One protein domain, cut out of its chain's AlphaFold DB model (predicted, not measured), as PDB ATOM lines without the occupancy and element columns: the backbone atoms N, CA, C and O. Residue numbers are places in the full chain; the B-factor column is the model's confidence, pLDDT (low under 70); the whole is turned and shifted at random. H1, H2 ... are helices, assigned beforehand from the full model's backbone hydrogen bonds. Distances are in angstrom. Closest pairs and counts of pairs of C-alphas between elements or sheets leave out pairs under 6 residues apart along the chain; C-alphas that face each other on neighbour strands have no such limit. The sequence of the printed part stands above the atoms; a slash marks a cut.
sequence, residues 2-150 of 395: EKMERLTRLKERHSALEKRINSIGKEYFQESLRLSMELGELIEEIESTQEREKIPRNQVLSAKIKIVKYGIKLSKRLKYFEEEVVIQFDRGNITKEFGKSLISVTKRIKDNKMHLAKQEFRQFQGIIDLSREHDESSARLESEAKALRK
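This is residues 2 to 150 of the 395 residues of an uncharacterized protein of Candidatus Micrarchaeota archaeon (UniProt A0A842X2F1). H2, H3 and H4 form an up-and-down bundle, each running against the one before; H1 turns off at a corner, and long H5 bridges bundle and H1. The 149 printed residues include five named helices, H1 to H5, and no named strand: all helix. The whole is loose, radius of gyration of the C-alphas 20.3 A, spanning 64 by 39 by 24 A.

H1, residues 2 to 24, is about perpendicular, 83 degrees, to H2, residues 26 to 53. H2 and H3, residues 61 to 90, form a hairpin; their closest C-alphas, Thr 49 and Gly 71, are 6.6 A apart. H3 and H4, residues 96 to 110, form another; closest C-alphas Val 85 and Gly 99, 5.9 A. H5, residues 114 to 150, touches H1 with residues 130 to 141 alone; closest C-alphas His 14 and Ser 137, 5.8 A. Every O i to N i+4 pair is within hydrogen-bond range in H1, H3 and H4, 22 of 24 in H2, 30 of 33 in H5.

H1 begins at C-alpha 2 (151.985, 114.247, 170.787). H5, 51.8 A long with a kink of 45 degrees near residue 121, ends at C-alpha 150 (137.771, 121.156, 181.928).

The printed part has no cut. Residues 55 to 60 have pLDDT under 70.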
ATOM      1  N   GLU A   2     153.004 114.444 171.846       79.62
ATOM      2  CA  GLU A   2     151.985 114.247 170.787       79.62
ATOM      3  C   GLU A   2     150.826 115.267 170.791       79.62
ATOM      4  O   GLU A   2     150.395 115.729 169.733       79.62
ATOM      5  N   LYS A   3     150.326 115.668 171.974       84.06
ATOM      6  CA  LYS A   3     149.246 116.669 172.087       84.06
ATOM      7  C   LYS A   3     149.665 118.056 171.586       84.06
ATOM      8  O   LYS A   3     148.891 118.696 170.881       84.06
ATOM      9  N   MET A   4     150.881 118.493 171.920       86.88
ATOM     10  CA  MET A   4     151.409 119.793 171.493       86.88
ATOM     11  C   MET A   4     151.580 119.827 169.976       86.88
ATOM     12  O   MET A   4     151.053 120.718 169.325       86.88
ATOM     13  N   GLU A   5     152.213 118.808 169.389       87.38
ATOM     14  CA  GLU A   5     152.385 118.715 167.934       87.38
ATOM     15  C   GLU A   5     151.050 118.735 167.180       87.38
ATOM     16  O   GLU A   5     150.917 119.396 166.148       87.38
ATOM     17  N   ARG A   6     150.033 118.038 167.705       89.62
ATOM     18  CA  ARG A   6     148.687 118.040 167.124       89.62
ATOM     19  C   ARG A   6     148.054 119.433 167.154       89.62
ATOM     20  O   ARG A   6     147.469 119.839 166.149       89.62
ATOM     21  N   LEU A   7     148.164 120.152 168.273       89.50
ATOM     22  CA  LEU A   7     147.625 121.511 168.402       89.50
ATOM     23  C   LEU A   7     148.394 122.506 167.531       89.50
ATOM     24  O   LEU A   7     147.761 123.341 166.887       89.50
ATOM     25  N   THR A   8     149.719 122.371 167.426       89.31
ATOM     26  CA  THR A   8     150.543 123.178 166.520       89.31
ATOM     27  C   THR A   8     150.079 123.034 165.077       89.31
ATOM     28  O   THR A   8     149.727 124.033 164.457       89.31
ATOM     29  N   ARG A   9     149.942 121.801 164.569       90.00
ATOM     30  CA  ARG A   9     149.451 121.556 163.199       90.00
ATOM     31  C   ARG A   9     148.054 122.132 162.961       90.00
ATOM     32  O   ARG A   9     147.760 122.620 161.872       90.00
ATOM     33  N   LEU A  10     147.175 122.056 163.962       90.31
ATOM     34  CA  LEU A  10     145.825 122.614 163.866       90.31
ATOM     35  C   LEU A  10     145.856 124.150 163.805       90.31
ATOM     36  O   LEU A  10     145.167 124.733 162.970       90.31
ATOM     37  N   LYS A  11     146.681 124.792 164.638       89.38
ATOM     38  CA  LYS A  11     146.854 126.251 164.666       89.38
ATOM     39  C   LYS A  11     147.517 126.773 163.386       89.38
ATOM     40  O   LYS A  11     147.060 127.766 162.829       89.38
ATOM     41  N   GLU A  12     148.528 126.075 162.871       91.19
ATOM     42  CA  GLU A  12     149.170 126.372 161.581       91.19
ATOM     43  C   GLU A  12     148.179 126.266 160.421       91.19
ATOM     44  O   GLU A  12     148.101 127.168 159.586       91.19
ATOM     45  N   ARG A  13     147.366 125.198 160.386       91.19
ATOM     46  CA  ARG A  13     146.312 125.047 159.374       91.19
ATOM     47  C   ARG A  13     145.300 126.186 159.457       91.19
ATOM     48  O   ARG A  13     144.948 126.743 158.423       91.19
ATOM     49  N   HIS A  14     144.843 126.528 160.659       91.00
ATOM     50  CA  HIS A  14     143.900 127.623 160.861       91.00
ATOM     51  C   HIS A  14     144.475 128.959 160.371       91.00
ATOM     52  O   HIS A  14     143.847 129.620 159.550       91.00
ATOM     53  N   SER A  15     145.711 129.286 160.759       89.94
ATOM     54  CA  SER A  15     146.425 130.485 160.298       89.94
ATOM     55  C   SER A  15     146.596 130.512 158.774       89.94
ATOM     56  O   SER A  15     146.364 131.534 158.129       89.94
ATOM     57  N   ALA A  16     146.924 129.378 158.146       90.75
ATOM     58  CA  ALA A  16     147.009 129.289 156.689       90.75
ATOM     59  C   ALA A  16     145.653 129.547 156.002       90.75
ATOM     60  O   ALA A  16     145.607 130.196 154.954       90.75
ATOM     61  N   LEU A  17     144.547 129.071 156.587       91.31
ATOM     62  CA  LEU A  17     143.192 129.349 156.102       91.31
ATOM     63  C   LEU A  17     142.833 130.830 156.289       91.31
ATOM     64  O   LEU A  17     142.360 131.450 155.340       91.31
ATOM     65  N   GLU A  18     143.139 131.429 157.443       90.06
ATOM     66  CA  GLU A  18     142.948 132.864 157.692       90.06
ATOM     67  C   GLU A  18     143.738 133.732 156.705       90.06
ATOM     68  O   GLU A  18     143.191 134.678 156.141       90.06
ATOM     69  N   LYS A  19     145.005 133.402 156.419       90.69
ATOM     70  CA  LYS A  19     145.810 134.113 155.410       90.69
ATOM     71  C   LYS A  19     145.184 134.037 154.020       90.69
ATOM     72  O   LYS A  19     145.152 135.038 153.308       90.69
ATOM     73  N   ARG A  20     144.658 132.868 153.636       88.25
ATOM     74  CA  ARG A  20     143.940 132.698 152.363       88.25
ATOM     75  C   ARG A  20     142.663 133.537 152.329       88.25
ATOM     76  O   ARG A  20     142.421 134.194 151.322       88.25
ATOM     77  N   ILE A  21     141.897 133.582 153.418       89.00
ATOM     78  CA  ILE A  21     140.716 134.451 153.544       89.00
ATOM     79  C   ILE A  21     141.119 135.925 153.417       89.00
ATOM     80  O   ILE A  21     140.544 136.659 152.617       89.00
ATOM     81  N   ASN A  22     142.162 136.351 154.130       86.88
ATOM     82  CA  ASN A  22     142.663 137.724 154.087       86.88
ATOM     83  C   ASN A  22     143.161 138.121 152.688       86.88
ATOM     84  O   ASN A  22     142.970 139.265 152.288       86.88
ATOM     85  N   SER A  23     143.733 137.184 151.920       85.19
ATOM     86  CA  SER A  23     144.164 137.425 150.534       85.19
ATOM     87  C   SER A  23     143.012 137.713 149.562       85.19
ATOM     88  O   SER A  23     143.226 138.362 148.543       85.19
ATOM     89  N   ILE A  24     141.789 137.274 149.887       80.88
ATOM     90  CA  ILE A  24     140.564 137.597 149.134       80.88
ATOM     91  C   ILE A  24     140.065 139.016 149.488       80.88
ATOM     92  O   ILE A  24     139.303 139.617 148.733       80.88
ATOM     93  N   GLY A  25     140.540 139.577 150.604       82.31
ATOM     94  CA  GLY A  25     140.049 140.807 151.214       82.31
ATOM     95  C   GLY A  25     139.095 140.467 152.352       82.31
ATOM     96  O   GLY A  25     137.972 140.016 152.122       82.31
ATOM     97  N   LYS A  26     139.544 140.679 153.594       80.69
ATOM     98  CA  LYS A  26     138.775 140.335 154.799       80.69
ATOM     99  C   LYS A  26     137.418 141.042 154.825       80.69
ATOM    100  O   LYS A  26     136.427 140.420 155.200       80.69
ATOM    101  N   GLU A  27     137.360 142.299 154.381       84.62
ATOM    102  CA  GLU A  27     136.102 143.044 154.257       84.62
ATOM    103  C   GLU A  27     135.132 142.469 153.209       84.62
ATOM    104  O   GLU A  27     133.923 142.617 153.366       84.62
ATOM    105  N   TYR A  28     135.627 141.773 152.179       88.25
ATOM    106  CA  TYR A  28     134.810 141.270 151.067       88.25
ATOM    107  C   TYR A  28     134.414 139.800 151.208       88.25
ATOM    108  O   TYR A  28     133.503 139.334 150.519       88.25
ATOM    109  N   PHE A  29     135.106 139.045 152.064       89.56
ATOM    110  CA  PHE A  29     134.986 137.590 152.118       89.56
ATOM    111  C   PHE A  29     133.564 137.116 152.432       89.56
ATOM    112  O   PHE A  29     133.065 136.214 151.766       89.56
ATOM    113  N   GLN A  30     132.897 137.748 153.403       90.81
ATOM    114  CA  GLN A  30     131.546 137.358 153.826       90.81
ATOM    115  C   GLN A  30     130.527 137.496 152.688       90.81
ATOM    116  O   GLN A  30     129.786 136.559 152.393       90.81
ATOM    117  N   GLU A  31     130.532 138.633 151.995       93.12
ATOM    118  CA  GLU A  31     129.609 138.858 150.882       93.12
ATOM    119  C   GLU A  31     129.974 138.003 149.659       93.12
ATOM    120  O   GLU A  31     129.101 137.433 149.003       93.12
ATOM    121  N   SER A  32     131.275 137.823 149.399       92.50
ATOM    122  CA  SER A  32     131.764 136.926 148.347       92.50
ATOM    123  C   SER A  32     131.326 135.477 148.581       92.50
ATOM    124  O   SER A  32     130.906 134.800 147.641       92.50
ATOM    125  N   LEU A  33     131.376 135.000 149.828       94.25
ATOM    126  CA  LEU A  33     130.896 133.677 150.222       94.25
ATOM    127  C   LEU A  33     129.385 133.557 150.010       94.25
ATOM    128  O   LEU A  33     128.940 132.613 149.359       94.25
ATOM    129  N   ARG A  34     128.608 134.531 150.498       95.94
ATOM    130  CA  ARG A  34     127.144 134.539 150.376       95.94
ATOM    131  C   ARG A  34     126.697 134.440 148.918       95.94
ATOM    132  O   ARG A  34     125.901 133.567 148.577       95.94
ATOM    133  N   LEU A  35     127.242 135.296 148.052       95.62
ATOM    134  CA  LEU A  35     126.923 135.303 146.622       95.62
ATOM    135  C   LEU A  35     127.384 134.018 145.918       95.62
ATOM    136  O   LEU A  35     126.691 133.520 145.032       95.62
ATOM    137  N   SER A  36     128.528 133.456 146.321       95.12
ATOM    138  CA  SER A  36     129.011 132.169 145.800       95.12
ATOM    139  C   SER A  36     128.054 131.026 146.140       95.12
ATOM    140  O   SER A  36     127.733 130.224 145.265       95.12
ATOM    141  N   MET A  37     127.572 130.964 147.385       95.38
ATOM    142  CA  MET A  37     126.602 129.954 147.823       95.38
ATOM    143  C   MET A  37     125.271 130.097 147.084       95.38
ATOM    144  O   MET A  37     124.782 129.122 146.519       95.38
ATOM    145  N   GLU A  38     124.730 131.318 147.012       95.94
ATOM    146  CA  GLU A  38     123.466 131.596 146.322       95.94
ATOM    147  C   GLU A  38     123.529 131.214 144.833       95.94
ATOM    148  O   GLU A  38     122.602 130.603 144.296       95.94
ATOM    149  N   LEU A  39     124.643 131.516 144.157       95.56
ATOM    150  CA  LEU A  39     124.841 131.115 142.765       95.56
ATOM    151  C   LEU A  39     124.979 129.596 142.610       95.56
ATOM    152  O   LEU A  39     124.454 129.042 141.643       95.56
ATOM    153  N   GLY A  40     125.659 128.923 143.540       93.81
ATOM    154  CA  GLY A  40     125.786 127.466 143.552       93.81
ATOM    155  C   GLY A  40     124.428 126.773 143.637       93.81
ATOM    156  O   GLY A  40     124.109 125.940 142.787       93.81
ATOM    157  N   GLU A  41     123.589 127.198 144.583       95.19
ATOM    158  CA  GLU A  41     122.211 126.710 144.729       95.19
ATOM    159  C   GLU A  41     121.392 126.937 143.449       95.19
ATOM    160  O   GLU A  41     120.708 126.033 142.963       95.19
ATOM    161  N   LEU A  42     121.493 128.128 142.846       95.19
ATOM    162  CA  LEU A  42     120.800 128.434 141.592       95.19
ATOM    163  C   LEU A  42     121.261 127.546 140.432       95.19
ATOM    164  O   LEU A  42     120.425 127.120 139.634       95.19
ATOM    165  N   ILE A  43     122.559 127.255 140.318       94.00
ATOM    166  CA  ILE A  43     123.094 126.361 139.281       94.00
ATOM    167  C   ILE A  43     122.509 124.955 139.429       94.00
ATOM    168  O   ILE A  43     122.021 124.403 138.440       94.00
ATOM    169  N   GLU A  44     122.519 124.394 140.640       93.88
ATOM    170  CA  GLU A  44     121.976 123.058 140.914       93.88
ATOM    171  C   GLU A  44     120.470 122.985 140.632       93.88
ATOM    172  O   GLU A  44     119.994 122.067 139.954       93.88
ATOM    173  N   GLU A  45     119.704 123.983 141.085       93.94
ATOM    174  CA  GLU A  45     118.261 124.043 140.848       93.94
ATOM    175  C   GLU A  45     117.917 124.170 139.352       93.94
ATOM    176  O   GLU A  45     116.976 123.523 138.868       93.94
ATOM    177  N   ILE A  46     118.662 124.996 138.606       92.69
ATOM    178  CA  ILE A  46     118.449 125.198 137.166       92.69
ATOM    179  C   ILE A  46     118.820 123.940 136.392       92.69
ATOM    180  O   ILE A  46     118.045 123.516 135.534       92.69
ATOM    181  N   GLU A  47     119.956 123.317 136.692       91.31
ATOM    182  CA  GLU A  47     120.356 122.082 136.026       91.31
ATOM    183  C   GLU A  47     119.358 120.952 136.289       91.31
ATOM    184  O   GLU A  47     118.877 120.341 135.333       91.31
ATOM    185  N   SER A  48     118.951 120.736 137.545       90.62
ATOM    186  CA  SER A  48     117.943 119.721 137.878       90.62
ATOM    187  C   SER A  48     116.626 119.966 137.132       90.62
ATOM    188  O   SER A  48     115.958 119.030 136.684       90.62
ATOM    189  N   THR A  49     116.250 121.233 136.946       89.12
ATOM    190  CA  THR A  49     115.063 121.609 136.169       89.12
ATOM    191  C   THR A  49     115.242 121.303 134.679       89.12
ATOM    192  O   THR A  49     114.362 120.681 134.086       89.12
ATOM    193  N   GLN A  50     116.392 121.646 134.089       86.69
ATOM    194  CA  GLN A  50     116.722 121.343 132.690       86.69
ATOM    195  C   GLN A  50     116.797 119.835 132.411       86.69
ATOM    196  O   GLN A  50     116.406 119.380 131.338       86.69
ATOM    197  N   GLU A  51     117.287 119.037 133.358       86.88
ATOM    198  CA  GLU A  51     117.283 117.575 133.258       86.88
ATOM    199  C   GLU A  51     115.859 117.015 133.272       86.88
ATOM    200  O   GLU A  51     115.512 116.183 132.430       86.88
ATOM    201  N   ARG A  52     114.995 117.518 134.165       84.25
ATOM    202  CA  ARG A  52     113.578 117.119 134.239       84.25
ATOM    203  C   ARG A  52     112.794 117.481 132.978       84.25
ATOM    204  O   ARG A  52     111.883 116.742 132.609       84.25
ATOM    205  N   GLU A  53     113.153 118.567 132.292       78.62
ATOM    206  CA  GLU A  53     112.564 118.949 130.999       78.62
ATOM    207  C   GLU A  53     112.905 117.970 129.859       78.62
ATOM    208  O   GLU A  53     112.130 117.846 128.909       78.62
ATOM    209  N   LYS A  54     114.023 117.234 129.958       75.81
ATOM    210  CA  LYS A  54     114.488 116.280 128.932       75.81
ATOM    211  C   LYS A  54     113.850 114.882 129.032       75.81
ATOM    212  O   LYS A  54     114.005 114.087 128.106       75.81
ATOM    213  N   ILE A  55     113.128 114.555 130.110       64.94
ATOM    214  CA  ILE A  55     112.547 113.214 130.331       64.94
ATOM    215  C   ILE A  55     111.311 112.975 129.413       64.94
ATOM    216  O   ILE A  55     110.391 113.800 129.406       64.94
ATOM    217  N   PRO A  56     111.206 111.858 128.646       58.19
ATOM    218  CA  PRO A  56     110.165 111.701 127.618       58.19
ATOM    219  C   PRO A  56     108.738 111.323 128.096       58.19
ATOM    220  O   PRO A  56     108.512 110.402 128.876       58.19
ATOM    221  N   ARG A  57     107.768 112.017 127.477       49.34
ATOM    222  CA  ARG A  57     106.379 111.687 127.048       49.34
ATOM    223  C   ARG A  57     105.291 111.076 127.962       49.34
ATOM    224  O   ARG A  57     104.146 111.402 127.670       49.34
ATOM    225  N   ASN A  58     105.542 110.351 129.057       53.94
ATOM    226  CA  ASN A  58     104.434 109.744 129.846       53.94
ATOM    227  C   ASN A  58     103.955 110.549 131.072       53.94
ATOM    228  O   ASN A  58     103.067 110.106 131.799       53.94
ATOM    229  N   GLN A  59     104.507 111.740 131.323       58.09
ATOM    230  CA  GLN A  59     104.062 112.585 132.435       58.09
ATOM    231  C   GLN A  59     102.823 113.421 132.075       58.09
ATOM    232  O   GLN A  59     102.764 114.047 131.014       58.09
ATOM    233  N   VAL A  60     101.863 113.465 133.006       68.56
ATOM    234  CA  VAL A  60     100.636 114.278 132.959       68.56
ATOM    235  C   VAL A  60     100.975 115.733 132.602       68.56
ATOM    236  O   VAL A  60     101.902 116.311 133.168       68.56
ATOM    237  N   LEU A  61     100.213 116.356 131.691       73.94
ATOM    238  CA  LEU A  61     100.398 117.746 131.227       73.94
ATOM    239  C   LEU A  61     100.607 118.753 132.379       73.94
ATOM    240  O   LEU A  61     101.401 119.686 132.271       73.94
ATOM    241  N   SER A  62      99.937 118.526 133.512       76.88
ATOM    242  CA  SER A  62     100.063 119.326 134.732       76.88
ATOM    243  C   SER A  62     101.481 119.329 135.324       76.88
ATOM    244  O   SER A  62     101.917 120.362 135.831       76.88
ATOM    245  N   ALA A  63     102.229 118.225 135.230       78.44
ATOM    246  CA  ALA A  63     103.616 118.140 135.683       78.44
ATOM    247  C   ALA A  63     104.546 118.974 134.791       78.44
ATOM    248  O   ALA A  63     105.364 119.735 135.303       78.44
ATOM    249  N   LYS A  64     104.343 118.937 133.468       76.31
ATOM    250  CA  LYS A  64     105.098 119.772 132.519       76.31
ATOM    251  C   LYS A  64     104.866 121.262 132.758       76.31
ATOM    252  O   LYS A  64     105.821 122.026 132.825       76.31
ATOM    253  N   ILE A  65     103.610 121.670 132.965       83.38
ATOM    254  CA  ILE A  65     103.271 123.063 133.297       83.38
ATOM    255  C   ILE A  65     103.961 123.495 134.599       83.38
ATOM    256  O   ILE A  65     104.457 124.617 134.682       83.38
ATOM    257  N   LYS A  66     104.015 122.620 135.614       85.12
ATOM    258  CA  LYS A  66     104.715 122.905 136.877       85.12
ATOM    259  C   LYS A  66     106.220 123.100 136.670       85.12
ATOM    260  O   LYS A  66     106.753 124.065 137.207       85.12
ATOM    261  N   ILE A  67     106.873 122.246 135.878       85.31
ATOM    262  CA  ILE A  67     108.311 122.350 135.571       85.31
ATOM    263  C   ILE A  67     108.612 123.663 134.837       85.31
ATOM    264  O   ILE A  67     109.447 124.433 135.299       85.31
ATOM    265  N   VAL A  68     107.856 123.991 133.783       85.62
ATOM    266  CA  VAL A  68     108.040 125.246 133.028       85.62
ATOM    267  C   VAL A  68     107.813 126.475 133.917       85.62
ATOM    268  O   VAL A  68     108.601 127.419 133.895       85.62
ATOM    269  N   LYS A  69     106.763 126.473 134.755       89.44
ATOM    270  CA  LYS A  69     106.531 127.554 135.731       89.44
ATOM    271  C   LYS A  69     107.699 127.693 136.714       89.44
ATOM    272  O   LYS A  69     108.047 128.818 137.072       89.44
ATOM    273  N   TYR A  70     108.299 126.579 137.133       91.06
ATOM    274  CA  TYR A  70     109.486 126.585 137.985       91.06
ATOM    275  C   TYR A  70     110.707 127.154 137.250       91.06
ATOM    276  O   TYR A  70     111.353 128.049 137.782       91.06
ATOM    277  N   GLY A  71     110.950 126.767 135.994       89.19
ATOM    278  CA  GLY A  71     112.012 127.342 135.156       89.19
ATOM    279  C   GLY A  71     111.880 128.860 134.958       89.19
ATOM    280  O   GLY A  71     112.861 129.597 135.086       89.19
ATOM    281  N   ILE A  72     110.656 129.369 134.753       90.25
ATOM    282  CA  ILE A  72     110.384 130.820 134.702       90.25
ATOM    283  C   ILE A  72     110.711 131.487 136.047       90.25
ATOM    284  O   ILE A  72     111.293 132.574 136.076       90.25
ATOM    285  N   LYS A  73     110.357 130.851 137.173       93.19
ATOM    286  CA  LYS A  73     110.692 131.350 138.516       93.19
ATOM    287  C   LYS A  73     112.209 131.412 138.721       93.19
ATOM    288  O   LYS A  73     112.697 132.431 139.202       93.19
ATOM    289  N   LEU A  74     112.947 130.376 138.325       93.25
ATOM    290  CA  LEU A  74     114.410 130.349 138.405       93.25
ATOM    291  C   LEU A  74     115.054 131.423 137.530       93.25
ATOM    292  O   LEU A  74     115.966 132.105 137.978       93.25
ATOM    293  N   SER A  75     114.521 131.659 136.330       91.25
ATOM    294  CA  SER A  75     114.994 132.736 135.449       91.25
ATOM    295  C   SER A  75     114.833 134.120 136.092       91.25
ATOM    296  O   SER A  75     115.710 134.973 135.959       91.25
ATOM    297  N   LYS A  76     113.735 134.346 136.830       94.00
ATOM    298  CA  LYS A  76     113.546 135.566 137.631       94.00
ATOM    299  C   LYS A  76     114.531 135.643 138.799       94.00
ATOM    300  O   LYS A  76     115.121 136.697 138.987       94.00
ATOM    301  N   ARG A  77     114.742 134.548 139.545       95.56
ATOM    302  CA  ARG A  77     115.748 134.492 140.627       95.56
ATOM    303  C   ARG A  77     117.151 134.806 140.111       95.56
ATOM    304  O   ARG A  77     117.840 135.605 140.721       95.56
ATOM    305  N   LEU A  78     117.531 134.259 138.957       94.38
ATOM    306  CA  LEU A  78     118.820 134.534 138.326       94.38
ATOM    307  C   LEU A  78     118.976 136.016 137.948       94.38
ATOM    308  O   LEU A  78     120.062 136.570 138.068       94.38
ATOM    309  N   LYS A  79     117.890 136.670 137.515       93.81
ATOM    310  CA  LYS A  79     117.885 138.116 137.269       93.81
ATOM    311  C   LYS A  79     118.048 138.916 138.568       93.81
ATOM    312  O   LYS A  79     118.857 139.831 138.598       93.81
ATOM    313  N   TYR A  80     117.321 138.555 139.625       95.81
ATOM    314  CA  TYR A  80     117.476 139.200 140.934       95.81
ATOM    315  C   TYR A  80     118.886 139.021 141.500       95.81
ATOM    316  O   TYR A  80     119.441 139.969 142.037       95.81
ATOM    317  N   PHE A  81     119.493 137.849 141.314       96.94
ATOM    318  CA  PHE A  81     120.878 137.607 141.700       96.94
ATOM    319  C   PHE A  81     121.850 138.561 140.985       96.94
ATOM    320  O   PHE A  81     122.728 139.129 141.618       96.94
ATOM    321  N   GLU A  82     121.689 138.794 139.678       95.56
ATOM    322  CA  GLU A  82     122.522 139.771 138.958       95.56
ATOM    323  C   GLU A  82     122.337 141.202 139.475       95.56
ATOM    324  O   GLU A  82     123.320 141.927 139.616       95.56
ATOM    325  N   GLU A  83     121.093 141.606 139.753       96.06
ATOM    326  CA  GLU A  83     120.788 142.909 140.359       96.06
ATOM    327  C   GLU A  83     121.468 143.035 141.734       96.06
ATOM    328  O   GLU A  83     122.096 144.054 142.017       96.06
ATOM    329  N   GLU A  84     121.436 141.974 142.542       96.62
ATOM    330  CA  GLU A  84     122.097 141.918 143.846       96.62
ATOM    331  C   GLU A  84     123.626 142.013 143.726       96.62
ATOM    332  O   GLU A  84     124.246 142.789 144.447       96.62
ATOM    333  N   VAL A  85     124.248 141.305 142.776       95.94
ATOM    334  CA  VAL A  85     125.699 141.414 142.520       95.94
ATOM    335  C   VAL A  85     126.096 142.856 142.194       95.94
ATOM    336  O   VAL A  85     127.114 143.337 142.689       95.94
ATOM    337  N   VAL A  86     125.295 143.567 141.394       94.94
ATOM    338  CA  VAL A  86     125.544 144.983 141.075       94.94
ATOM    339  C   VAL A  86     125.411 145.855 142.324       94.94
ATOM    340  O   VAL A  86     126.303 146.652 142.598       94.94
ATOM    341  N   ILE A  87     124.360 145.659 143.123       95.94
ATOM    342  CA  ILE A  87     124.147 146.404 144.373       95.94
ATOM    343  C   ILE A  87     125.321 146.212 145.341       95.94
ATOM    344  O   ILE A  87     125.790 147.179 145.942       95.94
ATOM    345  N   GLN A  88     125.808 144.981 145.505       94.06
ATOM    346  CA  GLN A  88     126.911 144.680 146.419       94.06
ATOM    347  C   GLN A  88     128.244 145.240 145.923       94.06
ATOM    348  O   GLN A  88     129.061 145.691 146.725       94.06
ATOM    349  N   PHE A  89     128.449 145.276 144.604       93.62
ATOM    350  CA  PHE A  89     129.581 145.972 144.006       93.62
ATOM    351  C   PHE A  89     129.508 147.487 144.252       93.62
ATOM    352  O   PHE A  89     130.484 148.070 144.719       93.62
ATOM    353  N   ASP A  90     128.354 148.116 144.015       92.62
ATOM    354  CA  ASP A  90     128.163 149.561 144.203       92.62
ATOM    355  C   ASP A  90     128.315 149.986 145.674       92.62
ATOM    356  O   ASP A  90     128.778 151.088 145.969       92.62
ATOM    357  N   ARG A  91     127.971 149.093 146.611       93.38
ATOM    358  CA  ARG A  91     128.202 149.270 148.054       93.38
ATOM    359  C   ARG A  91     129.654 149.052 148.478       93.38
ATOM    360  O   ARG A  91     129.979 149.312 149.632       93.38
ATOM    361  N   GLY A  92     130.514 148.579 147.576       89.81
ATOM    362  CA  GLY A  92     131.904 148.261 147.876       89.81
ATOM    363  C   GLY A  92     132.068 147.024 148.758       89.81
ATOM    364  O   GLY A  92     133.062 146.937 149.462       89.81
ATOM    365  N   ASN A  93     131.122 146.081 148.741       91.38
ATOM    366  CA  ASN A  93     131.199 144.838 149.521       91.38
ATOM    367  C   ASN A  93     131.863 143.685 148.749       91.38
ATOM    368  O   ASN A  93     132.198 142.659 149.335       91.38
ATOM    369  N   ILE A  94     132.064 143.844 147.438       92.25
ATOM    370  CA  ILE A  94     132.798 142.905 146.581       92.25
ATOM    371  C   ILE A  94     133.682 143.659 145.588       92.25
ATOM    372  O   ILE A  94     133.400 144.802 145.219       92.25
ATOM    373  N   THR A  95     134.729 143.001 145.089       90.44
ATOM    374  CA  THR A  95     135.580 143.573 144.039       90.44
ATOM    375  C   THR A  95     134.887 143.549 142.675       90.44
ATOM    376  O   THR A  95     134.016 142.719 142.387       90.44
ATOM    377  N   LYS A  96     135.303 144.457 141.786       91.50
ATOM    378  CA  LYS A  96     134.765 144.558 140.422       91.50
ATOM    379  C   LYS A  96     134.989 143.273 139.630       91.50
ATOM    380  O   LYS A  96     134.124 142.835 138.873       91.50
ATOM    381  N   GLU A  97     136.174 142.696 139.773       91.62
ATOM    382  CA  GLU A  97     136.602 141.465 139.122       91.62
ATOM    383  C   GLU A  97     135.739 140.287 139.577       91.62
ATOM    384  O   GLU A  97     135.278 139.508 138.742       91.62
ATOM    385  N   PHE A  98     135.452 140.205 140.879       92.00
ATOM    386  CA  PHE A  98     134.590 139.176 141.447       92.00
ATOM    387  C   PHE A  98     133.158 139.265 140.899       92.00
ATOM    388  O   PHE A  98     132.641 138.287 140.354       92.00
ATOM    389  N   GLY A  99     132.553 140.459 140.939       92.75
ATOM    390  CA  GLY A  99     131.208 140.686 140.405       92.75
ATOM    391  C   GLY A  99     131.094 140.371 138.908       92.75
ATOM    392  O   GLY A  99     130.155 139.698 138.480       92.75
ATOM    393  N   LYS A 100     132.088 140.769 138.098       94.06
ATOM    394  CA  LYS A 100     132.138 140.420 136.664       94.06
ATOM    395  C   LYS A 100     132.169 138.911 136.431       94.06
ATOM    396  O   LYS A 100     131.499 138.430 135.519       94.06
ATOM    397  N   SER A 101     132.939 138.176 137.231       93.81
ATOM    398  CA  SER A 101     133.043 136.722 137.112       93.81
ATOM    399  C   SER A 101     131.728 136.027 137.480       93.81
ATOM    400  O   SER A 101     131.317 135.115 136.764       93.81
ATOM    401  N   LEU A 102     131.015 136.492 138.515       94.62
ATOM    402  CA  LEU A 102     129.681 135.973 138.853       94.62
ATOM    403  C   LEU A 102     128.682 136.202 137.709       94.62
ATOM    404  O   LEU A 102     128.005 135.269 137.281       94.62
ATOM    405  N   ILE A 103     128.646 137.417 137.149       94.81
ATOM    406  CA  ILE A 103     127.771 137.756 136.012       94.81
ATOM    407  C   ILE A 103     128.151 136.963 134.746       94.81
ATOM    408  O   ILE A 103     127.290 136.623 133.931       94.81
ATOM    409  N   SER A 104     129.430 136.623 134.553       95.19
ATOM    410  CA  SER A 104     129.841 135.731 133.458       95.19
ATOM    411  C   SER A 104     129.149 134.373 133.573       95.19
ATOM    412  O   SER A 104     128.542 133.908 132.604       95.19
ATOM    413  N   VAL A 105     129.151 133.778 134.770       95.25
ATOM    414  CA  VAL A 105     128.493 132.492 135.026       95.25
ATOM    415  C   VAL A 105     126.991 132.583 134.760       95.25
ATOM    416  O   VAL A 105     126.456 131.748 134.029       95.25
ATOM    417  N   THR A 106     126.302 133.614 135.263       94.94
ATOM    418  CA  THR A 106     124.858 133.782 135.008       94.94
ATOM    419  C   THR A 106     124.554 133.932 133.520       94.94
ATOM    420  O   THR A 106     123.590 133.346 133.017       94.94
ATOM    421  N   LYS A 107     125.410 134.638 132.773       94.75
ATOM    422  CA  LYS A 107     125.302 134.755 131.317       94.75
ATOM    423  C   LYS A 107     125.461 133.400 130.626       94.75
ATOM    424  O   LYS A 107     124.672 133.083 129.739       94.75
ATOM    425  N   ARG A 108     126.412 132.557 131.055       94.56
ATOM    426  CA  ARG A 108     126.549 131.180 130.537       94.56
ATOM    427  C   ARG A 108     125.298 130.342 130.788       94.56
ATOM    428  O   ARG A 108     124.904 129.585 129.902       94.56
ATOM    429  N   ILE A 109     124.670 130.492 131.955       93.19
ATOM    430  CA  ILE A 109     123.411 129.810 132.284       93.19
ATOM    431  C   ILE A 109     122.297 130.262 131.329       93.19
ATOM    432  O   ILE A 109     121.629 129.417 130.736       93.19
ATOM    433  N   LYS A 110     122.141 131.577 131.116       91.50
ATOM    434  CA  LYS A 110     121.140 132.150 130.194       91.50
ATOM    435  C   LYS A 110     121.353 131.740 128.735       91.50
ATOM    436  O   LYS A 110     120.382 131.528 128.018       91.50
ATOM    437  N   ASP A 111     122.606 131.562 128.321       93.25
ATOM    438  CA  ASP A 111     122.980 131.065 126.991       93.25
ATOM    439  C   ASP A 111     122.785 129.537 126.834       93.25
ATOM    440  O   ASP A 111     123.220 128.962 125.833       93.25
ATOM    441  N   ASN A 112     122.179 128.852 127.814       88.12
ATOM    442  CA  ASN A 112     122.035 127.391 127.881       88.12
ATOM    443  C   ASN A 112     123.371 126.618 127.841       88.12
ATOM    444  O   ASN A 112     123.421 125.451 127.448       88.12
ATOM    445  N   LYS A 113     124.472 127.235 128.287       93.19
ATOM    446  CA  LYS A 113     125.816 126.633 128.341       93.19
ATOM    447  C   LYS A 113     126.159 126.172 129.760       93.19
ATOM    448  O   LYS A 113     127.172 126.583 130.325       93.19
ATOM    449  N   MET A 114     125.329 125.294 130.327       92.44
ATOM    450  CA  MET A 114     125.430 124.867 131.734       92.44
ATOM    451  C   MET A 114     126.795 124.257 132.097       92.44
ATOM    452  O   MET A 114     127.361 124.578 133.136       92.44
ATOM    453  N   HIS A 115     127.384 123.446 131.212       92.56
ATOM    454  CA  HIS A 115     128.723 122.884 131.431       92.56
ATOM    455  C   HIS A 115     129.795 123.974 131.629       92.56
ATOM    456  O   HIS A 115     130.634 123.864 132.521       92.56
ATOM    457  N   LEU A 116     129.762 125.042 130.819       93.94
ATOM    458  CA  LEU A 116     130.703 126.160 130.950       93.94
ATOM    459  C   LEU A 116     130.419 126.987 132.204       93.94
ATOM    460  O   LEU A 116     131.361 127.369 132.888       93.94
ATOM    461  N   ALA A 117     129.141 127.209 132.535       92.94
ATOM    462  CA  ALA A 117     128.750 127.876 133.775       92.94
ATOM    463  C   ALA A 117     129.325 127.152 135.001       92.94
ATOM    464  O   ALA A 117     129.956 127.775 135.844       92.94
ATOM    465  N   LYS A 118     129.192 125.822 135.053       93.00
ATOM    466  CA  LYS A 118     129.765 124.991 136.119       93.00
ATOM    467  C   LYS A 118     131.285 125.036 136.168       93.00
ATOM    468  O   LYS A 118     131.856 125.075 137.252       93.00
ATOM    469  N   GLN A 119     131.945 125.005 135.013       93.62
ATOM    470  CA  GLN A 119     133.400 125.094 134.946       93.62
ATOM    471  C   GLN A 119     133.896 126.446 135.475       93.62
ATOM    472  O   GLN A 119     134.807 126.468 136.298       93.62
ATOM    473  N   GLU A 120     133.269 127.545 135.047       92.81
ATOM    474  CA  GLU A 120     133.547 128.896 135.547       92.81
ATOM    475  C   GLU A 120     133.168 129.032 137.035       92.81
ATOM    476  O   GLU A 120     133.850 129.737 137.772       92.81
ATOM    477  N   PHE A 121     132.147 128.312 137.519       93.69
ATOM    478  CA  PHE A 121     131.726 128.354 138.920       93.69
ATOM    479  C   PHE A 121     132.727 127.709 139.897       93.69
ATOM    480  O   PHE A 121     132.778 128.089 141.063       93.69
ATOM    481  N   ARG A 122     133.582 126.782 139.439       91.12
ATOM    482  CA  ARG A 122     134.556 126.085 140.308       91.12
ATOM    483  C   ARG A 122     135.476 127.024 141.093       91.12
ATOM    484  O   ARG A 122     135.920 126.660 142.176       91.12
ATOM    485  N   GLN A 123     135.753 128.220 140.577       85.19
ATOM    486  CA  GLN A 123     136.552 129.216 141.299       85.19
ATOM    487  C   GLN A 123     135.855 129.720 142.576       85.19
ATOM    488  O   GLN A 123     136.519 129.978 143.575       85.19
ATOM    489  N   PHE A 124     134.521 129.797 142.571       90.69
ATOM    490  CA  PHE A 124     133.703 130.208 143.715       90.69
ATOM    491  C   PHE A 124     133.503 129.066 144.710       90.69
ATOM    492  O   PHE A 124     133.466 129.300 145.915       90.69
ATOM    493  N   GLN A 125     133.483 127.820 144.222       88.88
ATOM    494  CA  GLN A 125     133.497 126.640 145.088       88.88
ATOM    495  C   GLN A 125     134.704 126.656 146.040       88.88
ATOM    496  O   GLN A 125     134.561 126.327 147.212       88.88
ATOM    497  N   GLY A 126     135.864 127.138 145.579       88.50
ATOM    498  CA  GLY A 126     137.046 127.302 146.427       88.50
ATOM    499  C   GLY A 126     136.855 128.269 147.605       88.50
ATOM    500  O   GLY A 126     137.488 128.073 148.638       88.50
ATOM    501  N   ILE A 127     135.981 129.278 147.486       89.81
ATOM    502  CA  ILE A 127     135.635 130.209 148.580       89.81
ATOM    503  C   ILE A 127     134.722 129.516 149.594       89.81
ATOM    504  O   ILE A 127     134.947 129.625 150.799       89.81
ATOM    505  N   ILE A 128     133.732 128.765 149.104       91.94
ATOM    506  CA  ILE A 128     132.814 127.974 149.935       91.94
ATOM    507  C   ILE A 128     133.598 126.929 150.738       91.94
ATOM    508  O   ILE A 128     133.459 126.848 151.960       91.94
ATOM    509  N   ASP A 129     134.469 126.172 150.068       92.44
ATOM    510  CA  ASP A 129     135.302 125.151 150.701       92.44
ATOM    511  C   ASP A 129     136.266 125.773 151.723       92.44
ATOM    512  O   ASP A 129     136.416 125.245 152.824       92.44
ATOM    513  N   LEU A 130     136.863 126.929 151.402       92.31
ATOM    514  CA  LEU A 130     137.738 127.666 152.315       92.31
ATOM    515  C   LEU A 130     137.005 128.102 153.593       92.31
ATOM    516  O   LEU A 130     137.555 127.924 154.678       92.31
ATOM    517  N   SER A 131     135.778 128.629 153.480       92.38
ATOM    518  CA  SER A 131     134.970 128.990 154.655       92.38
ATOM    519  C   SER A 131     134.644 127.768 155.502       92.38
ATOM    520  O   SER A 131     134.866 127.785 156.708       92.38
ATOM    521  N   ARG A 132     134.186 126.677 154.875       94.06
ATOM    522  CA  ARG A 132     133.859 125.440 155.595       94.06
ATOM    523  C   ARG A 132     135.071 124.901 156.353       94.06
ATOM    524  O   ARG A 132     134.964 124.567 157.528       94.06
ATOM    525  N   GLU A 133     136.227 124.826 155.698       94.25
ATOM    526  CA  GLU A 133     137.460 124.360 156.338       94.25
ATOM    527  C   GLU A 133     137.912 125.274 157.482       94.25
ATOM    528  O   GLU A 133     138.406 124.789 158.503       94.25
ATOM    529  N   HIS A 134     137.748 126.590 157.324       93.12
ATOM    530  CA  HIS A 134     138.052 127.565 158.364       93.12
ATOM    531  C   HIS A 134     137.146 127.386 159.587       93.12
ATOM    532  O   HIS A 134     137.647 127.323 160.713       93.12
ATOM    533  N   ASP A 135     135.839 127.236 159.379       91.56
ATOM    534  CA  ASP A 135     134.860 127.054 160.452       91.56
ATOM    535  C   ASP A 135     135.074 125.722 161.178       91.56
ATOM    536  O   ASP A 135     135.106 125.675 162.409       91.56
ATOM    537  N   GLU A 136     135.329 124.640 160.435       93.94
ATOM    538  CA  GLU A 136     135.700 123.344 161.010       93.94
ATOM    539  C   GLU A 136     136.978 123.437 161.854       93.94
ATOM    540  O   GLU A 136     137.050 122.857 162.942       93.94
ATOM    541  N   SER A 137     137.998 124.153 161.374       92.44
ATOM    542  CA  SER A 137     139.245 124.346 162.119       92.44
ATOM    543  C   SER A 137     139.031 125.185 163.378       92.44
ATOM    544  O   SER A 137     139.574 124.845 164.430       92.44
ATOM    545  N   SER A 138     138.208 126.233 163.292       91.44
ATOM    546  CA  SER A 138     137.857 127.110 164.416       91.44
ATOM    547  C   SER A 138     137.116 126.333 165.505       91.44
ATOM    548  O   SER A 138     137.519 126.341 166.667       91.44
ATOM    549  N   ALA A 139     136.095 125.562 165.117       92.25
ATOM    550  CA  ALA A 139     135.327 124.725 166.032       92.25
ATOM    551  C   ALA A 139     136.197 123.652 166.711       92.25
ATOM    552  O   ALA A 139     136.018 123.349 167.892       92.25
ATOM    553  N   ARG A 140     137.172 123.079 165.988       92.88
ATOM    554  CA  ARG A 140     138.141 122.139 166.574       92.88
ATOM    555  C   ARG A 140     139.037 122.819 167.606       92.88
ATOM    556  O   ARG A 140     139.212 122.251 168.680       92.88
ATOM    557  N   LEU A 141     139.569 124.010 167.319       92.00
ATOM    558  CA  LEU A 141     140.385 124.773 168.274       92.00
ATOM    559  C   LEU A 141     139.589 125.121 169.540       92.00
ATOM    560  O   LEU A 141     140.075 124.901 170.648       92.00
ATOM    561  N   GLU A 142     138.347 125.587 169.389       91.06
ATOM    562  CA  GLU A 142     137.469 125.904 170.521       91.06
ATOM    563  C   GLU A 142     137.142 124.658 171.361       91.06
ATOM    564  O   GLU A 142     137.173 124.698 172.594       91.06
ATOM    565  N   SER A 143     136.872 123.526 170.706       93.31
ATOM    566  CA  SER A 143     136.614 122.250 171.377       93.31
ATOM    567  C   SER A 143     137.819 121.773 172.196       93.31
ATOM    568  O   SER A 143     137.658 121.395 173.360       93.31
ATOM    569  N   GLU A 144     139.031 121.843 171.634       93.31
ATOM    570  CA  GLU A 144     140.271 121.480 172.335       93.31
ATOM    571  C   GLU A 144     140.538 122.430 173.519       93.31
ATOM    572  O   GLU A 144     140.822 121.970 174.625       93.31
ATOM    573  N   ALA A 145     140.336 123.743 173.349       92.12
ATOM    574  CA  ALA A 145     140.450 124.711 174.443       92.12
ATOM    575  C   ALA A 145     139.444 124.423 175.572       92.12
ATOM    576  O   ALA A 145     139.787 124.441 176.756       92.12
ATOM    577  N   LYS A 146     138.195 124.088 175.230       93.62
ATOM    578  CA  LYS A 146     137.164 123.711 176.206       93.62
ATOM    579  C   LYS A 146     137.511 122.415 176.942       93.62
ATOM    580  O   LYS A 146     137.241 122.316 178.140       93.62
ATOM    581  N   ALA A 147     138.084 121.431 176.250       93.81
ATOM    582  CA  ALA A 147     138.552 120.191 176.863       93.81
ATOM    583  C   ALA A 147     139.696 120.456 177.854       93.81
ATOM    584  O   ALA A 147     139.628 119.998 178.993       93.81
ATOM    585  N   LEU A 148     140.677 121.276 177.469       94.50
ATOM    586  CA  LEU A 148     141.788 121.656 178.341       94.50
ATOM    587  C   LEU A 148     141.327 122.462 179.565       94.50
ATOM    588  O   LEU A 148     141.773 122.175 180.670       94.50
ATOM    589  N   ARG A 149     140.379 123.402 179.429       93.94
ATOM    590  CA  ARG A 149     139.807 124.131 180.584       93.94
ATOM    591  C   ARG A 149     139.095 123.204 181.572       93.94
ATOM    592  O   ARG A 149     139.182 123.402 182.782       93.94
ATOM    593  N   LYS A 150     138.389 122.183 181.072       96.69
ATOM    594  CA  LYS A 150     137.771 121.156 181.928       96.69
ATOM    595  C   LYS A 150     138.824 120.341 182.674       96.69
ATOM    596  O   LYS A 150     138.652 120.103 183.868       96.69
TER     597      LYS A 150